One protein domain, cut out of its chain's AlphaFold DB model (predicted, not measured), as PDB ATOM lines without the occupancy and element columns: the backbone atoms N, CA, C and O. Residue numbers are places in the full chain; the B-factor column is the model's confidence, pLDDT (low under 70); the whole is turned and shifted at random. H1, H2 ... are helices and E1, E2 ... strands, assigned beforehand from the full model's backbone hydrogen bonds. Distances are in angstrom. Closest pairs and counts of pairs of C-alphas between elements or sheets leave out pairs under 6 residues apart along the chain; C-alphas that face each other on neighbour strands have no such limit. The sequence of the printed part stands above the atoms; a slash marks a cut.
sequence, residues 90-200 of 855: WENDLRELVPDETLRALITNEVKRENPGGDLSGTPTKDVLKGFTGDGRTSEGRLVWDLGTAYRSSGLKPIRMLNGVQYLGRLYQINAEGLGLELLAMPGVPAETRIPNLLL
ATOM      1  N   TRP A  90     -36.047 -31.236  11.887       90.69
ATOM      2  CA  TRP A  90     -34.890 -30.870  11.052       90.69
ATOM      3  C   TRP A  90     -35.174 -29.727  10.082       90.69
ATOM      4  O   TRP A  90     -34.465 -28.729  10.082       90.69
ATOM      5  N   GLU A  91     -36.234 -29.843   9.282       85.88
ATOM      6  CA  GLU A  91     -36.561 -28.841   8.263       85.88
ATOM      7  C   GLU A  91     -36.946 -27.486   8.879       85.88
ATOM      8  O   GLU A  91     -36.554 -26.438   8.368       85.88
ATOM      9  N   ASN A  92     -37.678 -27.492   9.998       85.44
ATOM     10  CA  ASN A  92     -38.096 -26.262  10.675       85.44
ATOM     11  C   ASN A  92     -36.912 -25.586  11.377       85.44
ATOM     12  O   ASN A  92     -36.708 -24.385  11.210       85.44
ATOM     13  N   ASP A  93     -36.099 -26.366  12.091       87.56
ATOM     14  CA  ASP A  93     -34.913 -25.877  12.792       87.56
ATOM     15  C   ASP A  93     -33.863 -25.359  11.797       87.56
ATOM     16  O   ASP A  93     -33.281 -24.292  11.990       87.56
ATOM     17  N   LEU A  94     -33.621 -26.083  10.699       85.56
ATOM     18  CA  LEU A  94     -32.639 -25.684   9.693       85.56
ATOM     19  C   LEU A  94     -33.102 -24.441   8.926       85.56
ATOM     20  O   LEU A  94     -32.267 -23.620   8.569       85.56
ATOM     21  N   ARG A  95     -34.410 -24.248   8.714       83.06
ATOM     22  CA  ARG A  95     -34.970 -23.015   8.132       83.06
ATOM     23  C   ARG A  95     -34.756 -21.787   9.010       83.06
ATOM     24  O   ARG A  95     -34.527 -20.708   8.472       83.06
ATOM     25  N   GLU A  96     -34.801 -21.950  10.329       80.12
ATOM     26  CA  GLU A  96     -34.484 -20.875  11.274       80.12
ATOM     27  C   GLU A  96     -32.976 -20.567  11.300       80.12
ATOM     28  O   GLU A  96     -32.575 -19.405  11.344       80.12
ATOM     29  N   LEU A  97     -32.131 -21.601  11.237       79.25
ATOM     30  CA  LEU A  97     -30.676 -21.467  11.374       79.25
ATOM     31  C   LEU A  97     -29.956 -21.100  10.069       79.25
ATOM     32  O   LEU A  97     -28.937 -20.416  10.108       79.25
ATOM     33  N   VAL A  98     -30.469 -21.560   8.931       83.88
ATOM     34  CA  VAL A  98     -29.903 -21.412   7.587       83.88
ATOM     35  C   VAL A  98     -31.035 -20.904   6.677       83.88
ATOM     36  O   VAL A  98     -31.774 -21.699   6.098       83.88
ATOM     37  N   PRO A  99     -31.260 -19.588   6.546       76.06
ATOM     38  CA  PRO A  99     -32.428 -19.080   5.821       76.06
ATOM     39  C   PRO A  99     -32.341 -19.243   4.294       76.06
ATOM     40  O   PRO A  99     -33.378 -19.237   3.627       76.06
ATOM     41  N   ASP A 100     -31.147 -19.452   3.733       80.19
ATOM     42  CA  ASP A 100     -30.960 -19.712   2.301       80.19
ATOM     43  C   ASP A 100     -31.373 -21.144   1.928       80.19
ATOM     44  O   ASP A 100     -30.912 -22.124   2.512       80.19
ATOM     45  N   GLU A 101     -32.291 -21.262   0.968       80.94
ATOM     46  CA  GLU A 101     -32.878 -22.541   0.561       80.94
ATOM     47  C   GLU A 101     -31.863 -23.479  -0.094       80.94
ATOM     48  O   GLU A 101     -31.854 -24.674   0.212       80.94
ATOM     49  N   THR A 102     -30.976 -22.944  -0.936       84.12
ATOM     50  CA  THR A 102     -29.935 -23.734  -1.594       84.12
ATOM     51  C   THR A 102     -28.933 -24.237  -0.565       84.12
ATOM     52  O   THR A 102     -28.623 -25.427  -0.535       84.12
ATOM     53  N   LEU A 103     -28.466 -23.367   0.331       85.44
ATOM     54  CA  LEU A 103     -27.520 -23.746   1.374       85.44
ATOM     55  C   LEU A 103     -28.103 -24.809   2.315       85.44
ATOM     56  O   LEU A 103     -27.402 -25.759   2.662       85.44
ATOM     57  N   ARG A 104     -29.391 -24.721   2.676       91.50
ATOM     58  CA  ARG A 104     -30.071 -25.779   3.448       91.50
ATOM     59  C   ARG A 104     -30.071 -27.118   2.743       91.50
ATOM     60  O   ARG A 104     -29.814 -28.141   3.383       91.50
ATOM     61  N   ALA A 105     -30.394 -27.114   1.454       87.12
ATOM     62  CA  ALA A 105     -30.431 -28.327   0.655       87.12
ATOM     63  C   ALA A 105     -29.037 -28.961   0.577       87.12
ATOM     64  O   ALA A 105     -28.903 -30.161   0.798       87.12
ATOM     65  N   LEU A 106     -27.996 -28.152   0.368       90.69
ATOM     66  CA  LEU A 106     -26.609 -28.617   0.333       90.69
ATOM     67  C   LEU A 106     -26.147 -29.166   1.688       90.69
ATOM     68  O   LEU A 106     -25.596 -30.261   1.728       90.69
ATOM     69  N   ILE A 107     -26.448 -28.482   2.797       90.81
ATOM     70  CA  ILE A 107     -26.156 -28.982   4.151       90.81
ATOM     71  C   ILE A 107     -26.894 -30.301   4.411       90.81
ATOM     72  O   ILE A 107     -26.311 -31.246   4.930       90.81
ATOM     73  N   THR A 108     -28.170 -30.395   4.033       90.12
ATOM     74  CA  THR A 108     -28.970 -31.614   4.232       90.12
ATOM     75  C   THR A 108     -28.436 -32.780   3.400       90.12
ATOM     76  O   THR A 108     -28.367 -33.905   3.894       90.12
ATOM     77  N   ASN A 109     -28.045 -32.524   2.150       88.88
ATOM     78  CA  ASN A 109     -27.448 -33.530   1.276       88.88
ATOM     79  C   ASN A 109     -26.113 -34.017   1.834       88.88
ATOM     80  O   ASN A 109     -25.871 -35.222   1.873       88.88
ATOM     81  N   GLU A 110     -25.294 -33.097   2.328       89.12
ATOM     82  CA  GLU A 110     -24.004 -33.407   2.923       89.12
ATOM     83  C   GLU A 110     -24.155 -34.230   4.211       89.12
ATOM     84  O   GLU A 110     -23.536 -35.281   4.343       89.12
ATOM     85  N   VAL A 111     -25.080 -33.865   5.108       89.56
ATOM     86  CA  VAL A 111     -25.379 -34.644   6.327       89.56
ATOM     87  C   VAL A 111     -25.839 -36.066   5.996       89.56
ATOM     88  O   VAL A 111     -25.407 -37.021   6.647       89.56
ATOM     89  N   LYS A 112     -26.697 -36.233   4.984       87.88
ATOM     90  CA  LYS A 112     -27.139 -37.563   4.529       87.88
ATOM     91  C   LYS A 112     -25.988 -38.368   3.931       87.88
ATOM     92  O   LYS A 112     -25.889 -39.566   4.178       87.88
ATOM     93  N   ARG A 113     -25.104 -37.710   3.179       86.44
ATOM     94  CA  ARG A 113     -23.919 -38.321   2.569       86.44
ATOM     95  C   ARG A 113     -22.904 -38.781   3.615       86.44
ATOM     96  O   ARG A 113     -22.323 -39.848   3.454       86.44
ATOM     97  N   GLU A 114     -22.715 -38.013   4.685       86.06
ATOM     98  CA  GLU A 114     -21.849 -38.386   5.812       86.06
ATOM     99  C   GLU A 114     -22.434 -39.523   6.669       86.06
ATOM    100  O   GLU A 114     -21.684 -40.240   7.330       86.06
ATOM    101  N   ASN A 115     -23.761 -39.716   6.656       86.31
ATOM    102  CA  ASN A 115     -24.470 -40.659   7.532       86.31
ATOM    103  C   ASN A 115     -25.407 -41.617   6.759       86.31
ATOM    104  O   ASN A 115     -26.606 -41.673   7.065       86.31
ATOM    105  N   PRO A 116     -24.920 -42.385   5.766       83.81
ATOM    106  CA  PRO A 116     -25.771 -43.255   4.955       83.81
ATOM    107  C   PRO A 116     -26.430 -44.337   5.828       83.81
ATOM    108  O   PRO A 116     -25.746 -45.103   6.504       83.81
ATOM    109  N   GLY A 117     -27.767 -44.383   5.843       81.06
ATOM    110  CA  GLY A 117     -28.545 -45.331   6.657       81.06
ATOM    111  C   GLY A 117     -28.541 -45.083   8.175       81.06
ATOM    112  O   GLY A 117     -29.020 -45.933   8.921       81.06
ATOM    113  N   GLY A 118     -28.009 -43.950   8.652       83.12
ATOM    114  CA  GLY A 118     -27.992 -43.599  10.078       83.12
ATOM    115  C   GLY A 118     -29.345 -43.105  10.612       83.12
ATOM    116  O   GLY A 118     -30.093 -42.442   9.893       83.12
ATOM    117  N   ASP A 119     -29.642 -43.378  11.889       86.81
ATOM    118  CA  ASP A 119     -30.797 -42.810  12.599       86.81
ATOM    119  C   ASP A 119     -30.374 -41.648  13.509       86.81
ATOM    120  O   ASP A 119     -29.821 -41.840  14.592       86.81
ATOM    121  N   LEU A 120     -30.625 -40.427  13.040       89.06
ATOM    122  CA  LEU A 120     -30.383 -39.170  13.745       89.06
ATOM    123  C   LEU A 120     -31.664 -38.608  14.378       89.06
ATOM    124  O   LEU A 120     -31.619 -37.519  14.945       89.06
ATOM    125  N   SER A 121     -32.795 -39.323  14.326       85.81
ATOM    126  CA  SER A 121     -34.110 -38.808  14.741       85.81
ATOM    127  C   SER A 121     -34.175 -38.372  16.212       85.81
ATOM    128  O   SER A 121     -34.942 -37.472  16.555       85.81
ATOM    129  N   GLY A 122     -33.333 -38.965  17.070       82.62
ATOM    130  CA  GLY A 122     -33.183 -38.613  18.486       82.62
ATOM    131  C   GLY A 122     -32.150 -37.518  18.798       82.62
ATOM    132  O   GLY A 122     -31.989 -37.170  19.968       82.62
ATOM    133  N   THR A 123     -31.435 -36.983  17.800       88.75
ATOM    134  CA  THR A 123     -30.365 -35.984  17.997       88.75
ATOM    135  C   THR A 123     -30.876 -34.573  17.685       88.75
ATOM    136  O   THR A 123     -31.448 -34.367  16.623       88.75
ATOM    137  N   PRO A 124     -30.666 -33.553  18.538       90.50
ATOM    138  CA  PRO A 124     -31.063 -32.182  18.205       90.50
ATOM    139  C   PRO A 124     -30.371 -31.655  16.935       90.50
ATOM    140  O   PRO A 124     -29.167 -31.851  16.762       90.50
ATOM    141  N   THR A 125     -31.086 -30.903  16.088       87.88
ATOM    142  CA  THR A 125     -30.576 -30.358  14.808       87.88
ATOM    143  C   THR A 125     -29.227 -29.638  14.948       87.88
ATOM    144  O   THR A 125     -28.308 -29.873  14.168       87.88
ATOM    145  N   LYS A 126     -29.053 -28.808  15.986       83.56
ATOM    146  CA  LYS A 126     -27.784 -28.098  16.239       83.56
ATOM    147  C   LYS A 126     -26.617 -29.036  16.555       83.56
ATOM    148  O   LYS A 126     -25.485 -28.715  16.212       83.56
ATOM    149  N   ASP A 127     -26.870 -30.168  17.207       86.31
ATOM    150  CA  ASP A 127     -25.819 -31.131  17.544       86.31
ATOM    151  C   ASP A 127     -25.448 -32.003  16.339       86.31
ATOM    152  O   ASP A 127     -24.273 -32.317  16.163       86.31
ATOM    153  N   VAL A 128     -26.407 -32.277  15.446       87.94
ATOM    154  CA  VAL A 128     -26.126 -32.849  14.120       87.94
ATOM    155  C   VAL A 128     -25.233 -31.903  13.301       87.94
ATOM    156  O   VAL A 128     -24.213 -32.340  12.776       87.94
ATOM    157  N   LEU A 129     -25.530 -30.595  13.261       88.06
ATOM    158  CA  LEU A 129     -24.704 -29.600  12.550       88.06
ATOM    159  C   LEU A 129     -23.295 -29.439  13.148       88.06
ATOM    160  O   LEU A 129     -22.325 -29.301  12.409       88.06
ATOM    161  N   LYS A 130     -23.141 -29.526  14.476       82.94
ATOM    162  CA  LYS A 130     -21.809 -29.565  15.113       82.94
ATOM    163  C   LYS A 130     -21.001 -30.803  14.716       82.94
ATOM    164  O   LYS A 130     -19.775 -30.767  14.790       82.94
ATOM    165  N   GLY A 131     -21.676 -31.896  14.358       81.12
ATOM    166  CA  GLY A 131     -21.068 -33.148  13.914       81.12
ATOM    167  C   GLY A 131     -20.495 -33.106  12.496       81.12
ATOM    168  O   GLY A 131     -19.677 -33.965  12.188       81.12
ATOM    169  N   PHE A 132     -20.871 -32.102  11.698       87.00
ATOM    170  CA  PHE A 132     -20.558 -31.956  10.274       87.00
ATOM    171  C   PHE A 132     -19.051 -31.911   9.992       87.00
ATOM    172  O   PHE A 132     -18.322 -31.118  10.603       87.00
ATOM    173  N   THR A 133     -18.576 -32.742   9.061       86.81
ATOM    174  CA  THR A 133     -17.141 -32.897   8.761       86.81
ATOM    175  C   THR A 133     -16.702 -32.423   7.377       86.81
ATOM    176  O   THR A 133     -15.507 -32.189   7.191       86.81
ATOM    177  N   GLY A 134     -17.640 -32.186   6.463       85.88
ATOM    178  CA  GLY A 134     -17.376 -31.773   5.093       85.88
ATOM    179  C   GLY A 134     -16.848 -32.905   4.212       85.88
ATOM    180  O   GLY A 134     -16.773 -34.072   4.595       85.88
ATOM    181  N   ASP A 135     -16.452 -32.544   2.996       82.12
ATOM    182  CA  ASP A 135     -16.068 -33.466   1.928       82.12
ATOM    183  C   ASP A 135     -14.564 -33.563   1.676       82.12
ATOM    184  O   ASP A 135     -14.131 -34.336   0.819       82.12
ATOM    185  N   GLY A 136     -13.760 -32.830   2.443       83.94
ATOM    186  CA  GLY A 136     -12.327 -32.754   2.240       83.94
ATOM    187  C   GLY A 136     -11.526 -32.557   3.520       83.94
ATOM    188  O   GLY A 136     -12.038 -32.411   4.634       83.94
ATOM    189  N   ARG A 137     -10.203 -32.554   3.349       85.19
ATOM    190  CA  ARG A 137      -9.243 -32.177   4.388       85.19
ATOM    191  C   ARG A 137      -8.147 -31.300   3.796       85.19
ATOM    192  O   ARG A 137      -7.764 -31.493   2.646       85.19
ATOM    193  N   THR A 138      -7.611 -30.370   4.582       71.44
ATOM    194  CA  THR A 138      -6.374 -29.660   4.220       71.44
ATOM    195  C   THR A 138      -5.188 -30.631   4.197       71.44
ATOM    196  O   THR A 138      -5.273 -31.741   4.729       71.44
ATOM    197  N   SER A 139      -4.043 -30.201   3.657       72.75
ATOM    198  CA  SER A 139      -2.774 -30.950   3.728       72.75
ATOM    199  C   SER A 139      -2.349 -31.302   5.164       72.75
ATOM    200  O   SER A 139      -1.669 -32.299   5.381       72.75
ATOM    201  N   GLU A 140      -2.807 -30.534   6.159       73.31
ATOM    202  CA  GLU A 140      -2.593 -30.776   7.593       73.31
ATOM    203  C   GLU A 140      -3.671 -31.673   8.238       73.31
ATOM    204  O   GLU A 140      -3.743 -31.797   9.461       73.31
ATOM    205  N   GLY A 141      -4.562 -32.272   7.442       81.94
ATOM    206  CA  GLY A 141      -5.610 -33.177   7.913       81.94
ATOM    207  C   GLY A 141      -6.812 -32.496   8.581       81.94
ATOM    208  O   GLY A 141      -7.654 -33.196   9.151       81.94
ATOM    209  N   ARG A 142      -6.930 -31.161   8.521       82.38
ATOM    210  CA  ARG A 142      -8.061 -30.409   9.106       82.38
ATOM    211  C   ARG A 142      -9.292 -30.496   8.204       82.38
ATOM    212  O   ARG A 142      -9.140 -30.476   6.994       82.38
ATOM    213  N   LEU A 143     -10.486 -30.580   8.787       87.38
ATOM    214  CA  LEU A 143     -11.754 -30.796   8.073       87.38
ATOM    215  C   LEU A 143     -12.148 -29.597   7.194       87.38
ATOM    216  O   LEU A 143     -12.148 -28.462   7.677       87.38
ATOM    217  N   VAL A 144     -12.488 -29.850   5.928       84.56
ATOM    218  CA  VAL A 144     -12.874 -28.836   4.936       84.56
ATOM    219  C   VAL A 144     -14.172 -29.245   4.258       84.56
ATOM    220  O   VAL A 144     -14.389 -30.427   4.014       84.56
ATOM    221  N   TRP A 145     -14.999 -28.262   3.913       90.38
ATOM    222  CA  TRP A 145     -16.116 -28.465   2.997       90.38
ATOM    223  C   TRP A 145     -15.966 -27.616   1.733       90.38
ATOM    224  O   TRP A 145     -15.951 -26.390   1.815       90.38
ATOM    225  N   ASP A 146     -15.862 -28.248   0.569       87.00
ATOM    226  CA  ASP A 146     -15.899 -27.606  -0.741       87.00
ATOM    227  C   ASP A 146     -17.343 -27.346  -1.184       87.00
ATOM    228  O   ASP A 146     -17.926 -28.009  -2.045       87.00
ATOM    229  N   LEU A 147     -17.922 -26.320  -0.563       86.12
ATOM    230  CA  LEU A 147     -19.245 -25.811  -0.889       86.12
ATOM    231  C   LEU A 147     -19.350 -25.363  -2.356       86.12
ATOM    232  O   LEU A 147     -20.408 -25.529  -2.956       86.12
ATOM    233  N   GLY A 148     -18.274 -24.836  -2.947       78.19
ATOM    234  CA  GLY A 148     -18.210 -24.467  -4.364       78.19
ATOM    235  C   GLY A 148     -18.504 -25.656  -5.273       78.19
ATOM    236  O   GLY A 148     -19.376 -25.596  -6.144       78.19
ATOM    237  N   THR A 149     -17.823 -26.774  -5.036       79.75
ATOM    238  CA  THR A 149     -18.030 -28.012  -5.796       79.75
ATOM    239  C   THR A 149     -19.381 -28.654  -5.483       79.75
ATOM    240  O   THR A 149     -20.077 -29.086  -6.409       79.75
ATOM    241  N   ALA A 150     -19.809 -28.658  -4.216       81.06
ATOM    242  CA  ALA A 150     -21.137 -29.137  -3.825       81.06
ATOM    243  C   ALA A 150     -22.259 -28.348  -4.524       81.06
ATOM    244  O   ALA A 150     -23.220 -28.931  -5.020       81.06
ATOM    245  N   TYR A 151     -22.114 -27.028  -4.637       81.62
ATOM    246  CA  TYR A 151     -23.054 -26.175  -5.355       81.62
ATOM    247  C   TYR A 151     -23.037 -26.453  -6.865       81.62
ATOM    248  O   TYR A 151     -24.090 -26.759  -7.431       81.62
ATOM    249  N   ARG A 152     -21.862 -26.443  -7.513       74.62
ATOM    250  CA  ARG A 152     -21.735 -26.689  -8.965       74.62
ATOM    251  C   ARG A 152     -22.316 -28.037  -9.394       74.62
ATOM    252  O   ARG A 152     -22.915 -28.137 -10.459       74.62
ATOM    253  N   SER A 153     -22.168 -29.061  -8.555       74.06
ATOM    254  CA  SER A 153     -22.691 -30.409  -8.819       74.06
ATOM    255  C   SER A 153     -24.184 -30.577  -8.511       74.06
ATOM    256  O   SER A 153     -24.773 -31.582  -8.904       74.06
ATOM    257  N   SER A 154     -24.817 -29.607  -7.843       77.44
ATOM    258  CA  SER A 154     -26.206 -29.726  -7.378       77.44
ATOM    259  C   SER A 154     -27.265 -29.318  -8.402       77.44
ATOM    260  O   SER A 154     -28.413 -29.747  -8.289       77.44
ATOM    261  N   GLY A 155     -26.919 -28.455  -9.364       71.94
ATOM    262  CA  GLY A 155     -27.889 -27.849 -10.286       71.94
ATOM    263  C   GLY A 155     -28.927 -26.938  -9.608       71.94
ATOM    264  O   GLY A 155     -29.922 -26.570 -10.234       71.94
ATOM    265  N   LEU A 156     -28.733 -26.599  -8.327       77.50
ATOM    266  CA  LEU A 156     -29.607 -25.712  -7.561       77.50
ATOM    267  C   LEU A 156     -29.378 -24.242  -7.946       77.50
ATOM    268  O   LEU A 156     -28.405 -23.889  -8.609       77.50
ATOM    269  N   LYS A 157     -30.292 -23.362  -7.521       75.12
ATOM    270  CA  LYS A 157     -30.158 -21.908  -7.716       75.12
ATOM    271  C   LYS A 157     -28.947 -21.361  -6.940       75.12
ATOM    272  O   LYS A 157     -28.648 -21.934  -5.894       75.12
ATOM    273  N   PRO A 158     -28.323 -20.245  -7.371       68.56
ATOM    274  CA  PRO A 158     -27.211 -19.619  -6.653       68.56
ATOM    275  C   PRO A 158     -27.475 -19.456  -5.160       68.56
ATOM    276  O   PRO A 158     -28.595 -19.127  -4.760       68.56
ATOM    277  N   ILE A 159     -26.444 -19.696  -4.348       70.81
ATOM    278  CA  ILE A 159     -26.512 -19.443  -2.908       70.81
ATOM    279  C   ILE A 159     -26.519 -17.932  -2.741       70.81
ATOM    280  O   ILE A 159     -25.513 -17.279  -2.992       70.81
ATOM    281  N   ARG A 160     -27.649 -17.366  -2.321       58.84
ATOM    282  CA  ARG A 160     -27.787 -15.915  -2.174       58.84
ATOM    283  C   ARG A 160     -27.267 -15.438  -0.834       58.84
ATOM    284  O   ARG A 160     -26.741 -14.333  -0.760       58.84
ATOM    285  N   MET A 161     -27.401 -16.256   0.212       63.59
ATOM    286  CA  MET A 161     -26.962 -15.902   1.558       63.59
ATOM    287  C   MET A 161     -26.212 -17.029   2.268       63.59
ATOM    288  O   MET A 161     -26.761 -18.097   2.536       63.59
ATOM    289  N   LEU A 162     -24.978 -16.754   2.692       67.38
ATOM    290  CA  LEU A 162     -24.157 -17.706   3.446       67.38
ATOM    291  C   LEU A 162     -24.373 -17.574   4.968       67.38
ATOM    292  O   LEU A 162     -23.443 -17.310   5.728       67.38
ATOM    293  N   ASN A 163     -25.625 -17.728   5.408       69.94
ATOM    294  CA  ASN A 163     -26.018 -17.705   6.821       69.94
ATOM    295  C   ASN A 163     -26.340 -19.124   7.306       69.94
ATOM    296  O   ASN A 163     -27.076 -19.851   6.644       69.94
ATOM    297  N   GLY A 164     -25.803 -19.499   8.464       70.06
ATOM    298  CA  GLY A 164     -25.998 -20.786   9.128       70.06
ATOM    299  C   GLY A 164     -24.761 -21.695   9.100       70.06
ATOM    300  O   GLY A 164     -24.694 -22.667   9.854       70.06
ATOM    301  N   VAL A 165     -23.728 -21.331   8.332       76.56
ATOM    302  CA  VAL A 165     -22.419 -22.015   8.325       76.56
ATOM    303  C   VAL A 165     -21.678 -21.915   9.663       76.56
ATOM    304  O   VAL A 165     -20.871 -22.780   9.991       76.56
ATOM    305  N   GLN A 166     -21.996 -20.914  10.490       69.06
ATOM    306  CA  GLN A 166     -21.488 -20.773  11.859       69.06
ATOM    307  C   GLN A 166     -21.879 -21.941  12.780       69.06
ATOM    308  O   GLN A 166     -21.239 -22.152  13.809       69.06
ATOM    309  N   TYR A 167     -22.925 -22.698  12.432       80.12
ATOM    310  CA  TYR A 167     -23.362 -23.860  13.205       80.12
ATOM    311  C   TYR A 167     -22.592 -25.141  12.836       80.12
ATOM    312  O   TYR A 167     -22.722 -26.145  13.534       80.12
ATOM    313  N   LEU A 168     -21.734 -25.097  11.805       83.44
ATOM    314  CA  LEU A 168     -20.884 -26.203  11.342       83.44
ATOM    315  C   LEU A 168     -19.569 -26.269  12.143       83.44
ATOM    316  O   LEU A 168     -18.467 -26.156  11.608       83.44
ATOM    317  N   GLY A 169     -19.691 -26.405  13.465       67.69
ATOM    318  CA  GLY A 169     -18.622 -26.090  14.427       67.69
ATOM    319  C   GLY A 169     -17.358 -26.968  14.392       67.69
ATOM    320  O   GLY A 169     -16.399 -26.668  15.106       67.69
ATOM    321  N   ARG A 170     -17.334 -28.049  13.605       80.88
ATOM    322  CA  ARG A 170     -16.164 -28.932  13.442       80.88
ATOM    323  C   ARG A 170     -15.309 -28.626  12.218       80.88
ATOM    324  O   ARG A 170     -14.157 -29.068  12.174       80.88
ATOM    325  N   LEU A 171     -15.838 -27.875  11.256       78.50
ATOM    326  CA  LEU A 171     -15.094 -27.509  10.062       78.50
ATOM    327  C   LEU A 171     -13.988 -26.514  10.403       78.50
ATOM    328  O   LEU A 171     -14.188 -25.536  11.123       78.50
ATOM    329  N   TYR A 172     -12.805 -26.757   9.849       78.12
ATOM    330  CA  TYR A 172     -11.735 -25.771   9.855       78.12
ATOM    331  C   TYR A 172     -11.942 -24.733   8.753       78.12
ATOM    332  O   TYR A 172     -11.647 -23.560   8.975       78.12
ATOM    333  N   GLN A 173     -12.439 -25.153   7.586       76.75
ATOM    334  CA  GLN A 173     -12.594 -24.291   6.418       76.75
ATOM    335  C   GLN A 173     -13.789 -24.699   5.548       76.75
ATOM    336  O   GLN A 173     -14.138 -25.874   5.473       76.75
ATOM    337  N   ILE A 174     -14.390 -23.723   4.873       78.69
ATOM    338  CA  ILE A 174     -15.392 -23.890   3.824       78.69
ATOM    339  C   ILE A 174     -14.869 -23.181   2.570       78.69
ATOM    340  O   ILE A 174     -14.635 -21.969   2.600       78.69
ATOM    341  N   ASN A 175     -14.692 -23.927   1.480       78.31
ATOM    342  CA  ASN A 175     -14.367 -23.376   0.167       78.31
ATOM    343  C   ASN A 175     -15.670 -23.052  -0.547       78.31
ATOM    344  O   ASN A 175     -16.388 -23.931  -1.004       78.31
ATOM    345  N   ALA A 176     -15.991 -21.774  -0.593       71.44
ATOM    346  CA  ALA A 176     -17.236 -21.221  -1.080       71.44
ATOM    347  C   ALA A 176     -16.963 -20.407  -2.354       71.44
ATOM    348  O   ALA A 176     -17.372 -19.255  -2.469       71.44
ATOM    349  N   GLU A 177     -16.226 -20.999  -3.297       65.69
ATOM    350  CA  GLU A 177     -15.800 -20.336  -4.530       65.69
ATOM    351  C   GLU A 177     -16.846 -20.450  -5.647       65.69
ATOM    352  O   GLU A 177     -17.364 -21.541  -5.905       65.69
ATOM    353  N   GLY A 178     -17.130 -19.341  -6.340       58.97
ATOM    354  CA  GLY A 178     -18.013 -19.331  -7.515       58.97
ATOM    355  C   GLY A 178     -19.481 -19.670  -7.223       58.97
ATOM    356  O   GLY A 178     -20.142 -20.311  -8.040       58.97
ATOM    357  N   LEU A 179     -19.997 -19.285  -6.051       60.19
ATOM    358  CA  LEU A 179     -21.366 -19.597  -5.610       60.19
ATOM    359  C   LEU A 179     -22.434 -18.648  -6.173       60.19
ATOM    360  O   LEU A 179     -23.627 -18.929  -6.041       60.19
ATOM    361  N   GLY A 180     -22.017 -17.520  -6.759       53.44
ATOM    362  CA  GLY A 180     -22.916 -16.412  -7.093       53.44
ATOM    363  C   GLY A 180     -23.455 -15.710  -5.841       53.44
ATOM    364  O   GLY A 180     -24.623 -15.331  -5.810       53.44
ATOM    365  N   LEU A 181     -22.623 -15.604  -4.796       53.75
ATOM    366  CA  LEU A 181     -23.018 -15.106  -3.478       53.75
ATOM    367  C   LEU A 181     -23.413 -13.624  -3.498       53.75
ATOM    368  O   LEU A 181     -22.558 -12.766  -3.680       53.75
ATOM    369  N   GLU A 182     -24.685 -13.332  -3.218       45.78
ATOM    370  CA  GLU A 182     -25.217 -11.960  -3.174       45.78
ATOM    371  C   GLU A 182     -24.991 -11.282  -1.800       45.78
ATOM    372  O   GLU A 182     -24.754 -10.076  -1.741       45.78
ATOM    373  N   LEU A 183     -25.048 -12.038  -0.687       41.91
ATOM    374  CA  LEU A 183     -24.997 -11.521   0.689       41.91
ATOM    375  C   LEU A 183     -24.266 -12.467   1.670       41.91
ATOM    376  O   LEU A 183     -24.556 -13.659   1.754       41.91
ATOM    377  N   LEU A 184     -23.383 -11.930   2.517       51.22
ATOM    378  CA  LEU A 184     -22.796 -12.648   3.661       51.22
ATOM    379  C   LEU A 184     -23.312 -12.040   4.976       51.22
ATOM    380  O   LEU A 184     -22.989 -10.899   5.292       51.22
ATOM    381  N   ALA A 185     -24.104 -12.790   5.750       46.28
ATOM    382  CA  ALA A 185     -24.682 -12.320   7.015       46.28
ATOM    383  C   ALA A 185     -24.779 -13.453   8.053       46.28
ATOM    384  O   ALA A 185     -25.193 -14.557   7.720       46.28
ATOM    385  N   MET A 186     -24.436 -13.184   9.318       52.53
ATOM    386  CA  MET A 186     -24.504 -14.168  10.416       52.53
ATOM    387  C   MET A 186     -25.103 -13.540  11.693       52.53
ATOM    388  O   MET A 186     -24.379 -13.244  12.646       52.53
ATOM    389  N   PRO A 187     -26.419 -13.267  11.727       44.62
ATOM    390  CA  PRO A 187     -27.068 -12.603  12.855       44.62
ATOM    391  C   PRO A 187     -27.178 -13.517  14.088       44.62
ATOM    392  O   PRO A 187     -27.447 -14.710  13.975       44.62
ATOM    393  N   GLY A 188     -27.026 -12.938  15.286       47.69
ATOM    394  CA  GLY A 188     -27.336 -13.613  16.557       47.69
ATOM    395  C   GLY A 188     -26.308 -14.639  17.047       47.69
ATOM    396  O   GLY A 188     -26.628 -15.435  17.926       47.69
ATOM    397  N   VAL A 189     -25.086 -14.629  16.506       50.00
ATOM    398  CA  VAL A 189     -24.008 -15.552  16.892       50.00
ATOM    399  C   VAL A 189     -23.336 -15.086  18.195       50.00
ATOM    400  O   VAL A 189     -22.833 -13.962  18.235       50.00
ATOM    401  N   PRO A 190     -23.307 -15.906  19.268       50.41
ATOM    402  CA  PRO A 190     -22.550 -15.590  20.480       50.41
ATOM    403  C   PRO A 190     -21.054 -15.432  20.183       50.41
ATOM    404  O   PRO A 190     -20.518 -16.176  19.360       50.41
ATOM    405  N   ALA A 191     -20.380 -14.498  20.861       46.28
ATOM    406  CA  ALA A 191     -18.986 -14.119  20.592       46.28
ATOM    407  C   ALA A 191     -17.989 -15.289  20.716       46.28
ATOM    408  O   ALA A 191     -16.929 -15.292  20.101       46.28
ATOM    409  N   GLU A 192     -18.347 -16.300  21.498       51.16
ATOM    410  CA  GLU A 192     -17.595 -17.528  21.732       51.16
ATOM    411  C   GLU A 192     -17.765 -18.599  20.635       51.16
ATOM    412  O   GLU A 192     -17.130 -19.655  20.697       51.16
ATOM    413  N   THR A 193     -18.604 -18.362  19.619       53.50
ATOM    414  CA  THR A 193     -18.852 -19.331  18.539       53.50
ATOM    415  C   THR A 193     -17.707 -19.320  17.529       53.50
ATOM    416  O   THR A 193     -17.456 -18.322  16.855       53.50
ATOM    417  N   ARG A 194     -17.017 -20.456  17.379       56.25
ATOM    418  CA  ARG A 194     -15.935 -20.616  16.400       56.25
ATOM    419  C   ARG A 194     -16.509 -20.845  15.000       56.25
ATOM    420  O   ARG A 194     -17.057 -21.909  14.729       56.25
ATOM    421  N   ILE A 195     -16.350 -19.858  14.123       60.22
ATOM    422  CA  ILE A 195     -16.764 -19.934  12.716       60.22
ATOM    423  C   ILE A 195     -15.633 -20.591  11.894       60.22
ATOM    424  O   ILE A 195     -14.464 -20.252  12.116       60.22
ATOM    425  N   PRO A 196     -15.935 -21.518  10.964       64.50
ATOM    426  CA  PRO A 196     -14.946 -22.049  10.023       64.50
ATOM    427  C   PRO A 196     -14.324 -20.942   9.160       64.50
ATOM    428  O   PRO A 196     -14.977 -19.945   8.853       64.50
ATOM    429  N   ASN A 197     -13.077 -21.113   8.715       61.19
ATOM    430  CA  ASN A 197     -12.485 -20.210   7.726       61.19
ATOM    431  C   ASN A 197     -13.305 -20.247   6.430       61.19
ATOM    432  O   ASN A 197     -13.687 -21.321   5.984       61.19
ATOM    433  N   LEU A 198     -13.545 -19.099   5.804       62.81
ATOM    434  CA  LEU A 198     -14.269 -19.020   4.536       62.81
ATOM    435  C   LEU A 198     -13.307 -18.609   3.421       62.81
ATOM    436  O   LEU A 198     -12.652 -17.574   3.536       62.81
ATOM    437  N   LEU A 199     -13.243 -19.401   2.353       61.50
ATOM    438  CA  LEU A 199     -12.531 -19.067   1.121       61.50
ATOM    439  C   LEU A 199     -13.573 -18.703   0.055       61.50
ATOM    440  O   LEU A 199     -14.329 -19.565  -0.376       61.50
ATOM    441  N   LEU A 200     -13.666 -17.419  -0.304       55.78
ATOM    442  CA  LEU A 200     -14.789 -16.839  -1.067       55.78
ATOM    443  C   LEU A 200     -14.400 -16.383  -2.487       55.78
ATOM    444  O   LEU A 200     -15.038 -15.484  -3.032       55.78
TER     445      LEU A 200
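This is residues 90 to 200 of the 855 residues of an uncharacterized protein of Bifidobacterium vespertilionis (UniProt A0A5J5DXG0). A small wall of three short parallel strands, E1, E2 and E3, forms one side of a rounded domain, and H1 lies at the opposite side, with the longest helix, H2, nearer the middle. H4 touches H2 about perpendicular to it and grazes the sheet with residues 147 to 150, while long stretches with no named element, residues 131 to 142, 155 to 172 and 176 to 196, make up much of the rest. The printed part has 111 residues, with four named helices and three named strands in the order H1 H2 H3 E1 H4 E2 E3; the sheet order is E1 E2 E3. The class is mostly helix, though under half of the residues are in named elements. The whole is compact, with a radius of gyration of the C-alphas of 13.2 A and spans of 35 by 34 by 32 A.

Inner strand E2, residues 173 to 175, is parallel to edge strand E1, residues 143 to 145, at 26 degrees, with N 175 and O 145 within hydrogen-bond range at 2.8 A. E2 is also parallel to edge strand E3, residues 197 to 199, at 15 degrees, with N 174 and O 197 at 2.7 A. Residues 136 to 137 pair antiparallel with residues 143 to 144 of E1. H4, residues 147 to 154, is on the sheet but only grazes it; its closest C-alpha pair with E2 is Leu 147 and Asn 175, 5.6 A apart. E1, H4 and E2 form a strand-helix-strand unit, two parallel neighbour strands with a helix between them along the chain. H2, residues 101 to 114, touches H4 with residue 106 alone, about perpendicular at 87 degrees; the closest C-alphas, of Leu 106 and Ala 150, are 6.9 A apart. H1, residues 90 to 97, and H2 only just touch, with 3 pairs of C-alphas within 8 A, and only at the corner; the closest C-alphas are those of Leu 94 and Arg 104, 6.8 A. H3, residues 125 to 130, only just touches H1, also with 3 pairs within 8 A; the closest C-alphas are those of Trp 90 and Thr 125, 5.7 A. In H1, H2, H3 and H4 every O i to N i+4 pair is within hydrogen-bond range.

H1 begins at C-alpha 90, (-34.890, -30.870, 11.052). H2 is 20.0 A long from first to last C-alpha; H1 and H4 are each 10.3 A. E3 ends at C-alpha 199, (-12.531, -19.067, 1.121).

The two C-alphas farthest apart, of Asn 92 and Ser 139, are 36.3 A apart. The printed part has no cut. The links H3 to E1, H4 to E2 and E2 to E3 are long. The mean pLDDT of the printed part is 75.5; 31 residues are under 70, among them residues 177 to 200.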